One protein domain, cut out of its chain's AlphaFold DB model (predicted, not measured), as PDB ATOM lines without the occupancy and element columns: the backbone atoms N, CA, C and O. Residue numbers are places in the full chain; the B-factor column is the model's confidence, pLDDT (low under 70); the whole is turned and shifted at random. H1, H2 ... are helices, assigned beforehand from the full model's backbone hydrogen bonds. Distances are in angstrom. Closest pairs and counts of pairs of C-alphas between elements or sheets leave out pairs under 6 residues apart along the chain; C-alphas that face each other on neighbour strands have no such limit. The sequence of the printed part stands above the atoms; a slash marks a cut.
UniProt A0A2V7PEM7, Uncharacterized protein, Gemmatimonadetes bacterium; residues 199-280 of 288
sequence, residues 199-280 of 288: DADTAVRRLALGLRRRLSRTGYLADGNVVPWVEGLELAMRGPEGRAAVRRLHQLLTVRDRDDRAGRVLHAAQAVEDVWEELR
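Overview. This is residues 199 to 280 of the 288 residues of an uncharacterized protein of Gemmatimonadetes bacterium (UniProt A0A2V7PEM7). What shape is it? Two long helices, H4 and H1, run side by side, and the H2-H3 hairpin packs over one side of them, mainly through H3. What makes it up? The 82 printed residues have four named helices, H1 to H4 in order, an all-helix bundle. It is compact, radius of gyration of the C-alphas 12.1 A, spanning 35 by 29 by 17 A.

Arrangement. What touches H4, residues 261 to 279? H1, residues 200 to 215, touches it at a shallow tilt of 10 degrees, the same way; the closest C-alphas, Val 204 and Val 265, are 5.7 A apart. H3, residues 240 to 254, forms a hairpin with it, at 34 degrees, a shallow tilt only just short of steep; the closest C-alphas, Ala 245 and Ala 271, are 5.0 A apart. What else touches H3, the hub? H2, residues 227 to 236, forms a hairpin with it; the closest C-alphas, Glu 234 and Arg 243, are 5.4 A apart. H1 touches H3 with residues 201 to 208 alone. Are the backbones paired? Every O i to N i+4 pair is within hydrogen-bond range in H1, H3 and H4, and 5 of 6 in H2.

Along the chain. Where does H1 begin? C-alpha 200 is at (177.467, 177.616, 143.435), and H1 is 23.0 A long. Where does H4 end? C-alpha 279 is at (164.696, 155.137, 141.783), after 27.5 A; H3 is 21.1 A long.

Size, cuts and confidence. Is it cut? The printed part has no cut; the H1 to H2 link is long. Where is confidence low? Residues 217 to 224, 256 to 259, 261 to 262 and 280 are under 70.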
ATOM      1  N   ASP A 199     175.258 181.861 142.895       71.38
ATOM      2  CA  ASP A 199     176.334 181.310 143.729       71.38
ATOM      3  C   ASP A 199     176.267 179.766 143.744       71.38
ATOM      4  O   ASP A 199     175.175 179.196 143.848       71.38
ATOM      5  N   ALA A 200     177.407 179.073 143.630       72.62
ATOM      6  CA  ALA A 200     177.467 177.616 143.435       72.62
ATOM      7  C   ALA A 200     176.722 176.839 144.540       72.62
ATOM      8  O   ALA A 200     176.030 175.853 144.276       72.62
ATOM      9  N   ASP A 201     176.757 177.355 145.770       75.19
ATOM     10  CA  ASP A 201     176.030 176.808 146.920       75.19
ATOM     11  C   ASP A 201     174.501 176.937 146.777       75.19
ATOM     12  O   ASP A 201     173.719 176.167 147.346       75.19
ATOM     13  N   THR A 202     174.033 177.927 146.019       76.88
ATOM     14  CA  THR A 202     172.620 178.078 145.664       76.88
ATOM     15  C   THR A 202     172.244 177.102 144.557       76.88
ATOM     16  O   THR A 202     171.188 176.473 144.649       76.88
ATOM     17  N   ALA A 203     173.105 176.913 143.554       78.88
ATOM     18  CA  ALA A 203     172.868 175.969 142.463       78.88
ATOM     19  C   ALA A 203     172.736 174.521 142.974       78.88
ATOM     20  O   ALA A 203     171.719 173.873 142.718       78.88
ATOM     21  N   VAL A 204     173.682 174.046 143.795       81.81
ATOM     22  CA  VAL A 204     173.644 172.696 144.398       81.81
ATOM     23  C   VAL A 204     172.371 172.490 145.230       81.81
ATOM     24  O   VAL A 204     171.681 171.476 145.108       81.81
ATOM     25  N   ARG A 205     171.982 173.493 146.025       82.31
ATOM     26  CA  ARG A 205     170.754 173.448 146.834       82.31
ATOM     27  C   ARG A 205     169.490 173.395 145.982       82.31
ATOM     28  O   ARG A 205     168.546 172.687 146.325       82.31
ATOM     29  N   ARG A 206     169.450 174.131 144.867       84.06
ATOM     30  CA  ARG A 206     168.326 174.111 143.918       84.06
ATOM     31  C   ARG A 206     168.206 172.758 143.221       84.06
ATOM     32  O   ARG A 206     167.081 172.285 143.065       84.06
ATOM     33  N   LEU A 207     169.324 172.121 142.874       82.88
ATOM     34  CA  LEU A 207     169.341 170.761 142.327       82.88
ATOM     35  C   LEU A 207     168.754 169.755 143.330       82.88
ATOM     36  O   LEU A 207     167.830 169.016 142.986       82.88
ATOM     37  N   ALA A 208     169.187 169.807 144.594       83.00
ATOM     38  CA  ALA A 208     168.656 168.943 145.650       83.00
ATOM     39  C   ALA A 208     167.158 169.200 145.937       83.00
ATOM     40  O   ALA A 208     166.377 168.257 146.071       83.00
ATOM     41  N   LEU A 209     166.710 170.465 145.948       82.94
ATOM     42  CA  LEU A 209     165.283 170.822 146.046       82.94
ATOM     43  C   LEU A 209     164.467 170.304 144.854       82.94
ATOM     44  O   LEU A 209     163.321 169.879 145.024       82.94
ATOM     45  N   GLY A 210     165.041 170.351 143.652       81.38
ATOM     46  CA  GLY A 210     164.434 169.816 142.437       81.38
ATOM     47  C   GLY A 210     164.216 168.308 142.529       81.38
ATOM     48  O   GLY A 210     163.117 167.836 142.229       81.38
ATOM     49  N   LEU A 211     165.222 167.569 143.007       82.62
ATOM     50  CA  LEU A 211     165.112 166.132 143.264       82.62
ATOM     51  C   LEU A 211     164.035 165.839 144.319       82.62
ATOM     52  O   LEU A 211     163.137 165.036 144.061       82.62
ATOM     53  N   ARG A 212     164.049 166.564 145.449       81.44
ATOM     54  CA  ARG A 212     163.026 166.455 146.501       81.44
ATOM     55  C   ARG A 212     161.624 166.616 145.937       81.44
ATOM     56  O   ARG A 212     160.794 165.741 146.147       81.44
ATOM     57  N   ARG A 213     161.379 167.677 145.162       77.62
ATOM     58  CA  ARG A 213     160.066 167.967 144.560       77.62
ATOM     59  C   ARG A 213     159.576 166.859 143.626       77.62
ATOM     60  O   ARG A 213     158.373 166.631 143.547       77.62
ATOM     61  N   ARG A 214     160.478 166.201 142.893       77.06
ATOM     62  CA  ARG A 214     160.129 165.120 141.956       77.06
ATOM     63  C   ARG A 214     159.821 163.804 142.670       77.06
ATOM     64  O   ARG A 214     158.985 163.046 142.187       77.06
ATOM     65  N   LEU A 215     160.484 163.543 143.795       75.81
ATOM     66  CA  LEU A 215     160.300 162.324 144.585       75.81
ATOM     67  C   LEU A 215     159.171 162.449 145.620       75.81
ATOM     68  O   LEU A 215     158.501 161.464 145.925       75.81
ATOM     69  N   SER A 216     158.898 163.653 146.127       72.25
ATOM     70  CA  SER A 216     157.774 163.911 147.026       72.25
ATOM     71  C   SER A 216     156.460 163.934 146.239       72.25
ATOM     72  O   SER A 216     156.148 164.914 145.563       72.25
ATOM     73  N   ARG A 217     155.658 162.867 146.333       61.47
ATOM     74  CA  ARG A 217     154.316 162.802 145.715       61.47
ATOM     75  C   ARG A 217     153.240 163.615 146.443       61.47
ATOM     76  O   ARG A 217     152.129 163.736 145.940       61.47
ATOM     77  N   THR A 218     153.556 164.211 147.585       46.38
ATOM     78  CA  THR A 218     152.627 164.998 148.402       46.38
ATOM     79  C   THR A 218     153.370 166.195 148.984       46.38
ATOM     80  O   THR A 218     154.519 166.065 149.399       46.38
ATOM     81  N   GLY A 219     152.741 167.374 148.933       49.50
ATOM     82  CA  GLY A 219     153.321 168.686 149.243       49.50
ATOM     83  C   GLY A 219     153.873 168.836 150.661       49.50
ATOM     84  O   GLY A 219     153.278 169.513 151.493       49.50
ATOM     85  N   TYR A 220     155.039 168.250 150.921       50.94
ATOM     86  CA  TYR A 220     155.777 168.443 152.157       50.94
ATOM     87  C   TYR A 220     156.516 169.784 152.098       50.94
ATOM     88  O   TYR A 220     157.596 169.912 151.515       50.94
ATOM     89  N   LEU A 221     155.891 170.808 152.679       51.94
ATOM     90  CA  LEU A 221     156.508 172.095 152.989       51.94
ATOM     91  C   LEU A 221     157.288 171.960 154.300       51.94
ATOM     92  O   LEU A 221     156.871 172.466 155.335       51.94
ATOM     93  N   ALA A 222     158.410 171.244 154.260       53.34
ATOM     94  CA  ALA A 222     159.428 171.400 155.289       53.34
ATOM     95  C   ALA A 222     160.520 172.338 154.798       53.34
ATOM     96  O   ALA A 222     160.816 172.395 153.594       53.34
ATOM     97  N   ASP A 223     161.046 173.051 155.789       59.53
ATOM     98  CA  ASP A 223     162.001 174.147 155.770       59.53
ATOM     99  C   ASP A 223     163.023 174.079 154.625       59.53
ATOM    100  O   ASP A 223     163.370 173.008 154.115       59.53
ATOM    101  N   GLY A 224     163.534 175.237 154.204       63.12
ATOM    102  CA  GLY A 224     164.475 175.362 153.081       63.12
ATOM    103  C   GLY A 224     165.778 174.554 153.235       63.12
ATOM    104  O   GLY A 224     166.596 174.533 152.312       63.12
ATOM    105  N   ASN A 225     165.969 173.885 154.376       71.38
ATOM    106  CA  ASN A 225     167.033 172.935 154.637       71.38
ATOM    107  C   ASN A 225     166.737 171.554 154.018       71.38
ATOM    108  O   ASN A 225     165.785 170.859 154.376       71.38
ATOM    109  N   VAL A 226     167.584 171.153 153.072       76.88
ATOM    110  CA  VAL A 226     167.452 169.902 152.309       76.88
ATOM    111  C   VAL A 226     168.269 168.766 152.933       76.88
ATOM    112  O   VAL A 226     168.002 167.608 152.634       76.88
ATOM    113  N   VAL A 227     169.217 169.074 153.825       81.69
ATOM    114  CA  VAL A 227     170.178 168.106 154.384       81.69
ATOM    115  C   VAL A 227     169.491 166.948 155.129       81.69
ATOM    116  O   VAL A 227     169.724 165.807 154.735       81.69
ATOM    117  N   PRO A 228     168.545 167.181 156.067       82.38
ATOM    118  CA  PRO A 228     167.881 166.082 156.781       82.38
ATOM    119  C   PRO A 228     167.038 165.187 155.861       82.38
ATOM    120  O   PRO A 228     166.826 164.005 156.119       82.38
ATOM    121  N   TRP A 229     166.538 165.751 154.756       84.19
ATOM    122  CA  TRP A 229     165.801 164.980 153.758       84.19
ATOM    123  C   TRP A 229     166.730 164.064 152.947       84.19
ATOM    124  O   TRP A 229     166.344 162.937 152.647       84.19
ATOM    125  N   VAL A 230     167.947 164.517 152.622       84.06
ATOM    126  CA  VAL A 230     168.958 163.694 151.933       84.06
ATOM    127  C   VAL A 230     169.424 162.541 152.828       84.06
ATOM    128  O   VAL A 230     169.540 161.422 152.341       84.06
ATOM    129  N   GLU A 231     169.599 162.769 154.132       83.69
ATOM    130  CA  GLU A 231     169.911 161.701 155.100       83.69
ATOM    131  C   GLU A 231     168.801 160.635 155.147       83.69
ATOM    132  O   GLU A 231     169.068 159.435 155.081       83.69
ATOM    133  N   GLY A 232     167.533 161.061 155.166       82.00
ATOM    134  CA  GLY A 232     166.394 160.143 155.075       82.00
ATOM    135  C   GLY A 232     166.325 159.389 153.740       82.00
ATOM    136  O   GLY A 232     165.877 158.241 153.702       82.00
ATOM    137  N   LEU A 233     166.790 160.004 152.648       81.94
ATOM    138  CA  LEU A 233     166.852 159.370 151.333       81.94
ATOM    139  C   LEU A 233     167.884 158.237 151.298       81.94
ATOM    140  O   LEU A 233     167.616 157.217 150.671       81.94
ATOM    141  N   GLU A 234     169.014 158.366 152.001       84.50
ATOM    142  CA  GLU A 234     170.035 157.311 152.077       84.50
ATOM    143  C   GLU A 234     169.456 156.006 152.641       84.50
ATOM    144  O   GLU A 234     169.715 154.928 152.106       84.50
ATOM    145  N   LEU A 235     168.604 156.112 153.664       80.56
ATOM    146  CA  LEU A 235     167.916 154.973 154.279       80.56
ATOM    147  C   LEU A 235     166.864 154.334 153.358       80.56
ATOM    148  O   LEU A 235     166.542 153.158 153.515       80.56
ATOM    149  N   ALA A 236     166.324 155.091 152.401       80.38
ATOM    150  CA  ALA A 236     165.315 154.611 151.457       80.38
ATOM    151  C   ALA A 236     165.915 153.907 150.223       80.38
ATOM    152  O   ALA A 236     165.196 153.191 149.518       80.38
ATOM    153  N   MET A 237     167.214 154.089 149.950       81.06
ATOM    154  CA  MET A 237     167.896 153.484 148.802       81.06
ATOM    155  C   MET A 237     168.164 151.989 149.024       81.06
ATOM    156  O   MET A 237     168.756 151.581 150.025       81.06
ATOM    157  N   ARG A 238     167.768 151.152 148.055       76.62
ATOM    158  CA  ARG A 238     167.943 149.689 148.127       76.62
ATOM    159  C   ARG A 238     169.349 149.246 147.705       76.62
ATOM    160  O   ARG A 238     169.877 148.291 148.275       76.62
ATOM    161  N   GLY A 239     169.967 149.921 146.738       81.94
ATOM    162  CA  GLY A 239     171.276 149.578 146.188       81.94
ATOM    163  C   GLY A 239     172.459 150.223 146.925       81.94
ATOM    164  O   GLY A 239     172.315 151.253 147.591       81.94
ATOM    165  N   PRO A 240     173.660 149.617 146.846       80.62
ATOM    166  CA  PRO A 240     174.889 150.224 147.360       80.62
ATOM    167  C   PRO A 240     175.345 151.436 146.528       80.62
ATOM    168  O   PRO A 240     175.926 152.365 147.089       80.62
ATOM    169  N   GLU A 241     175.052 151.454 145.223       78.44
ATOM    170  CA  GLU A 241     175.417 152.541 144.303       78.44
ATOM    171  C   GLU A 241     174.625 153.822 144.594       78.44
ATOM    172  O   GLU A 241     175.220 154.885 144.779       78.44
ATOM    173  N   GLY A 242     173.311 153.721 144.783       79.25
ATOM    174  CA  GLY A 242     172.451 154.837 145.165       79.25
ATOM    175  C   GLY A 242     172.767 155.387 146.542       79.25
ATOM    176  O   GLY A 242     172.822 156.600 146.718       79.25
ATOM    177  N   ARG A 243     173.092 154.526 147.517       84.06
ATOM    178  CA  ARG A 243     173.600 154.985 148.822       84.06
ATOM    179  C   ARG A 243     174.920 155.745 148.696       84.06
ATOM    180  O   ARG A 243     175.152 156.698 149.435       84.06
ATOM    181  N   ALA A 244     175.804 155.348 147.781       83.31
ATOM    182  CA  ALA A 244     177.030 156.097 147.511       83.31
ATOM    183  C   ALA A 244     176.737 157.446 146.829       83.31
ATOM    184  O   ALA A 244     177.353 158.450 147.183       83.31
ATOM    185  N   ALA A 245     175.773 157.497 145.905       84.50
ATOM    186  CA  ALA A 245     175.359 158.728 145.236       84.50
ATOM    187  C   ALA A 245     174.699 159.735 146.194       84.50
ATOM    188  O   ALA A 245     175.049 160.916 146.182       84.50
ATOM    189  N   VAL A 246     173.828 159.270 147.098       86.12
ATOM    190  CA  VAL A 246     173.230 160.115 148.143       86.12
ATOM    191  C   VAL A 246     174.302 160.668 149.090       86.12
ATOM    192  O   VAL A 246     174.286 161.862 149.385       86.12
ATOM    193  N   ARG A 247     175.290 159.855 149.496       86.81
ATOM    194  CA  ARG A 247     176.417 160.318 150.326       86.81
ATOM    195  C   ARG A 247     177.274 161.376 149.631       86.81
ATOM    196  O   ARG A 247     177.645 162.359 150.270       86.81
ATOM    197  N   ARG A 248     177.530 161.231 148.323       85.25
ATOM    198  CA  ARG A 248     178.202 162.270 147.519       85.25
ATOM    199  C   ARG A 248     177.401 163.571 147.511       85.25
ATOM    200  O   ARG A 248     177.962 164.631 147.764       85.25
ATOM    201  N   LEU A 249     176.087 163.499 147.284       85.94
ATOM    202  CA  LEU A 249     175.216 164.677 147.301       85.94
ATOM    203  C   LEU A 249     175.185 165.354 148.681       85.94
ATOM    204  O   LEU A 249     175.260 166.579 148.763       85.94
ATOM    205  N   HIS A 250     175.118 164.568 149.760       87.31
ATOM    206  CA  HIS A 250     175.196 165.068 151.132       87.31
ATOM    207  C   HIS A 250     176.522 165.799 151.385       87.31
ATOM    208  O   HIS A 250     176.525 166.946 151.831       87.31
ATOM    209  N   GLN A 251     177.649 165.187 151.007       85.69
ATOM    210  CA  GLN A 251     178.972 165.793 151.151       85.69
ATOM    211  C   GLN A 251     179.067 167.133 150.405       85.69
ATOM    212  O   GLN A 251     179.512 168.116 150.994       85.69
ATOM    213  N   LEU A 252     178.565 167.211 149.167       85.31
ATOM    214  CA  LEU A 252     178.566 168.438 148.353       85.31
ATOM    215  C   LEU A 252     177.636 169.540 148.891       85.31
ATOM    216  O   LEU A 252     177.851 170.713 148.598       85.31
ATOM    217  N   LEU A 253     176.614 169.185 149.678       82.00
ATOM    218  CA  LEU A 253     175.752 170.144 150.381       82.00
ATOM    219  C   LEU A 253     176.386 170.663 151.681       82.00
ATOM    220  O   LEU A 253     176.093 171.786 152.095       82.00
ATOM    221  N   THR A 254     177.229 169.856 152.332       81.19
ATOM    222  CA  THR A 254     177.868 170.199 153.617       81.19
ATOM    223  C   THR A 254     179.239 170.865 153.480       81.19
ATOM    224  O   THR A 254     179.570 171.747 154.274       81.19
ATOM    225  N   VAL A 255     180.037 170.477 152.482       77.00
ATOM    226  CA  VAL A 255     181.418 170.943 152.304       77.00
ATOM    227  C   VAL A 255     181.436 172.179 151.410       77.00
ATOM    228  O   VAL A 255     181.113 172.120 150.225       77.00
ATOM    229  N   ARG A 256     181.853 173.312 151.981       67.19
ATOM    230  CA  ARG A 256     182.013 174.587 151.270       67.19
ATOM    231  C   ARG A 256     183.455 174.777 150.827       67.19
ATOM    232  O   ARG A 256     184.191 175.551 151.433       67.19
ATOM    233  N   ASP A 257     183.862 174.066 149.788       65.00
ATOM    234  CA  ASP A 257     185.158 174.341 149.168       65.00
ATOM    235  C   ASP A 257     185.059 175.631 148.314       65.00
ATOM    236  O   ASP A 257     183.999 175.940 147.755       65.00
ATOM    237  N   ARG A 258     186.097 176.461 148.244       59.91
ATOM    238  CA  ARG A 258     186.059 177.706 147.447       59.91
ATOM    239  C   ARG A 258     186.747 177.573 146.100       59.91
ATOM    240  O   ARG A 258     186.439 178.388 145.228       59.91
ATOM    241  N   ASP A 259     187.581 176.552 145.933       61.41
ATOM    242  CA  ASP A 259     188.544 176.508 144.835       61.41
ATOM    243  C   ASP A 259     188.029 175.738 143.607       61.41
ATOM    244  O   ASP A 259     188.432 176.049 142.492       61.41
ATOM    245  N   ASP A 260     187.044 174.842 143.772       70.25
ATOM    246  CA  ASP A 260     186.392 174.120 142.662       70.25
ATOM    247  C   ASP A 260     184.856 174.254 142.686       70.25
ATOM    248  O   ASP A 260     184.103 173.365 143.102       70.25
ATOM    249  N   ARG A 261     184.368 175.436 142.288       68.75
ATOM    250  CA  ARG A 261     182.924 175.743 142.243       68.75
ATOM    251  C   ARG A 261     182.216 175.058 141.074       68.75
ATOM    252  O   ARG A 261     181.112 174.542 141.258       68.75
ATOM    253  N   ALA A 262     182.846 175.048 139.901       65.75
ATOM    254  CA  ALA A 262     182.284 174.474 138.682       65.75
ATOM    255  C   ALA A 262     182.197 172.942 138.773       65.75
ATOM    256  O   ALA A 262     181.133 172.369 138.514       65.75
ATOM    257  N   GLY A 263     183.260 172.282 139.252       74.38
ATOM    258  CA  GLY A 263     183.264 170.841 139.496       74.38
ATOM    259  C   GLY A 263     182.210 170.426 140.518       74.38
ATOM    260  O   GLY A 263     181.501 169.440 140.311       74.38
ATOM    261  N   ARG A 264     181.986 171.224 141.573       76.19
ATOM    262  CA  ARG A 264     180.951 170.930 142.581       76.19
ATOM    263  C   ARG A 264     179.545 170.843 141.991       76.19
ATOM    264  O   ARG A 264     178.808 169.913 142.325       76.19
ATOM    265  N   VAL A 265     179.143 171.803 141.158       78.31
ATOM    266  CA  VAL A 265     177.790 171.814 140.571       78.31
ATOM    267  C   VAL A 265     177.610 170.623 139.633       78.31
ATOM    268  O   VAL A 265     176.574 169.957 139.687       78.31
ATOM    269  N   LEU A 266     178.631 170.307 138.831       81.00
ATOM    270  CA  LEU A 266     178.622 169.147 137.945       81.00
ATOM    271  C   LEU A 266     178.514 167.833 138.732       81.00
ATOM    272  O   LEU A 266     177.649 167.012 138.435       81.00
ATOM    273  N   HIS A 267     179.330 167.656 139.772       82.31
ATOM    274  CA  HIS A 267     179.279 166.473 140.630       82.31
ATOM    275  C   HIS A 267     177.948 166.350 141.381       82.31
ATOM    276  O   HIS A 267     177.445 165.241 141.560       82.31
ATOM    277  N   ALA A 268     177.333 167.470 141.770       82.81
ATOM    278  CA  ALA A 268     176.006 167.467 142.377       82.81
ATOM    279  C   ALA A 268     174.924 167.053 141.371       82.81
ATOM    280  O   ALA A 268     174.043 166.267 141.711       82.81
ATOM    281  N   ALA A 269     174.994 167.542 140.130       81.88
ATOM    282  CA  ALA A 269     174.078 167.145 139.066       81.88
ATOM    283  C   ALA A 269     174.214 165.651 138.724       81.88
ATOM    284  O   ALA A 269     173.200 164.963 138.619       81.88
ATOM    285  N   GLN A 270     175.447 165.141 138.632       83.75
ATOM    286  CA  GLN A 270     175.731 163.715 138.432       83.75
ATOM    287  C   GLN A 270     175.159 162.866 139.572       83.75
ATOM    288  O   GLN A 270     174.417 161.925 139.321       83.75
ATOM    289  N   ALA A 271     175.421 163.244 140.827       84.50
ATOM    290  CA  ALA A 271     174.900 162.520 141.983       84.50
ATOM    291  C   ALA A 271     173.360 162.510 142.027       84.50
ATOM    292  O   ALA A 271     172.762 161.508 142.406       84.50
ATOM    293  N   VAL A 272     172.703 163.605 141.628       85.19
ATOM    294  CA  VAL A 272     171.236 163.666 141.519       85.19
ATOM    295  C   VAL A 272     170.708 162.720 140.437       85.19
ATOM    296  O   VAL A 272     169.687 162.069 140.664       85.19
ATOM    297  N   GLU A 273     171.376 162.640 139.286       82.81
ATOM    298  CA  GLU A 273     170.972 161.746 138.197       82.81
ATOM    299  C   GLU A 273     171.177 160.275 138.576       82.81
ATOM    300  O   GLU A 273     170.250 159.490 138.408       82.81
ATOM    301  N   ASP A 274     172.308 159.921 139.197       82.94
ATOM    302  CA  ASP A 274     172.576 158.564 139.695       82.94
ATOM    303  C   ASP A 274     171.464 158.088 140.653       82.94
ATOM    304  O   ASP A 274     170.938 156.977 140.541       82.94
ATOM    305  N   VAL A 275     171.056 158.956 141.589       82.69
ATOM    306  CA  VAL A 275     169.960 158.668 142.532       82.69
ATOM    307  C   VAL A 275     168.627 158.510 141.801       82.69
ATOM    308  O   VAL A 275     167.809 157.657 142.152       82.69
ATOM    309  N   TRP A 276     168.381 159.336 140.786       81.38
ATOM    310  CA  TRP A 276     167.154 159.293 140.001       81.38
ATOM    311  C   TRP A 276     167.055 158.049 139.109       81.38
ATOM    312  O   TRP A 276     165.971 157.465 139.009       81.38
ATOM    313  N   GLU A 277     168.156 157.628 138.485       80.19
ATOM    314  CA  GLU A 277     168.216 156.424 137.655       80.19
ATOM    315  C   GLU A 277     167.935 155.157 138.465       80.19
ATOM    316  O   GLU A 277     167.210 154.286 137.985       80.19
ATOM    317  N   GLU A 278     168.428 155.064 139.703       77.75
ATOM    318  CA  GLU A 278     168.146 153.911 140.564       77.75
ATOM    319  C   GLU A 278     166.682 153.878 141.042       77.75
ATOM    320  O   GLU A 278     166.074 152.809 141.140       77.75
ATOM    321  N   LEU A 279     166.085 155.042 141.319       75.44
ATOM    322  CA  LEU A 279     164.696 155.137 141.783       75.44
ATOM    323  C   LEU A 279     163.661 154.992 140.657       75.44
ATOM    324  O   LEU A 279     162.495 154.684 140.929       75.44
ATOM    325  N   ARG A 280     164.049 155.196 139.393       69.31
ATOM    326  CA  ARG A 280     163.186 154.892 138.249       69.31
ATOM    327  C   ARG A 280     163.251 153.396 137.931       69.31
ATOM    328  O   ARG A 280     164.321 152.883 137.619       69.31
TER     329      ARG A 280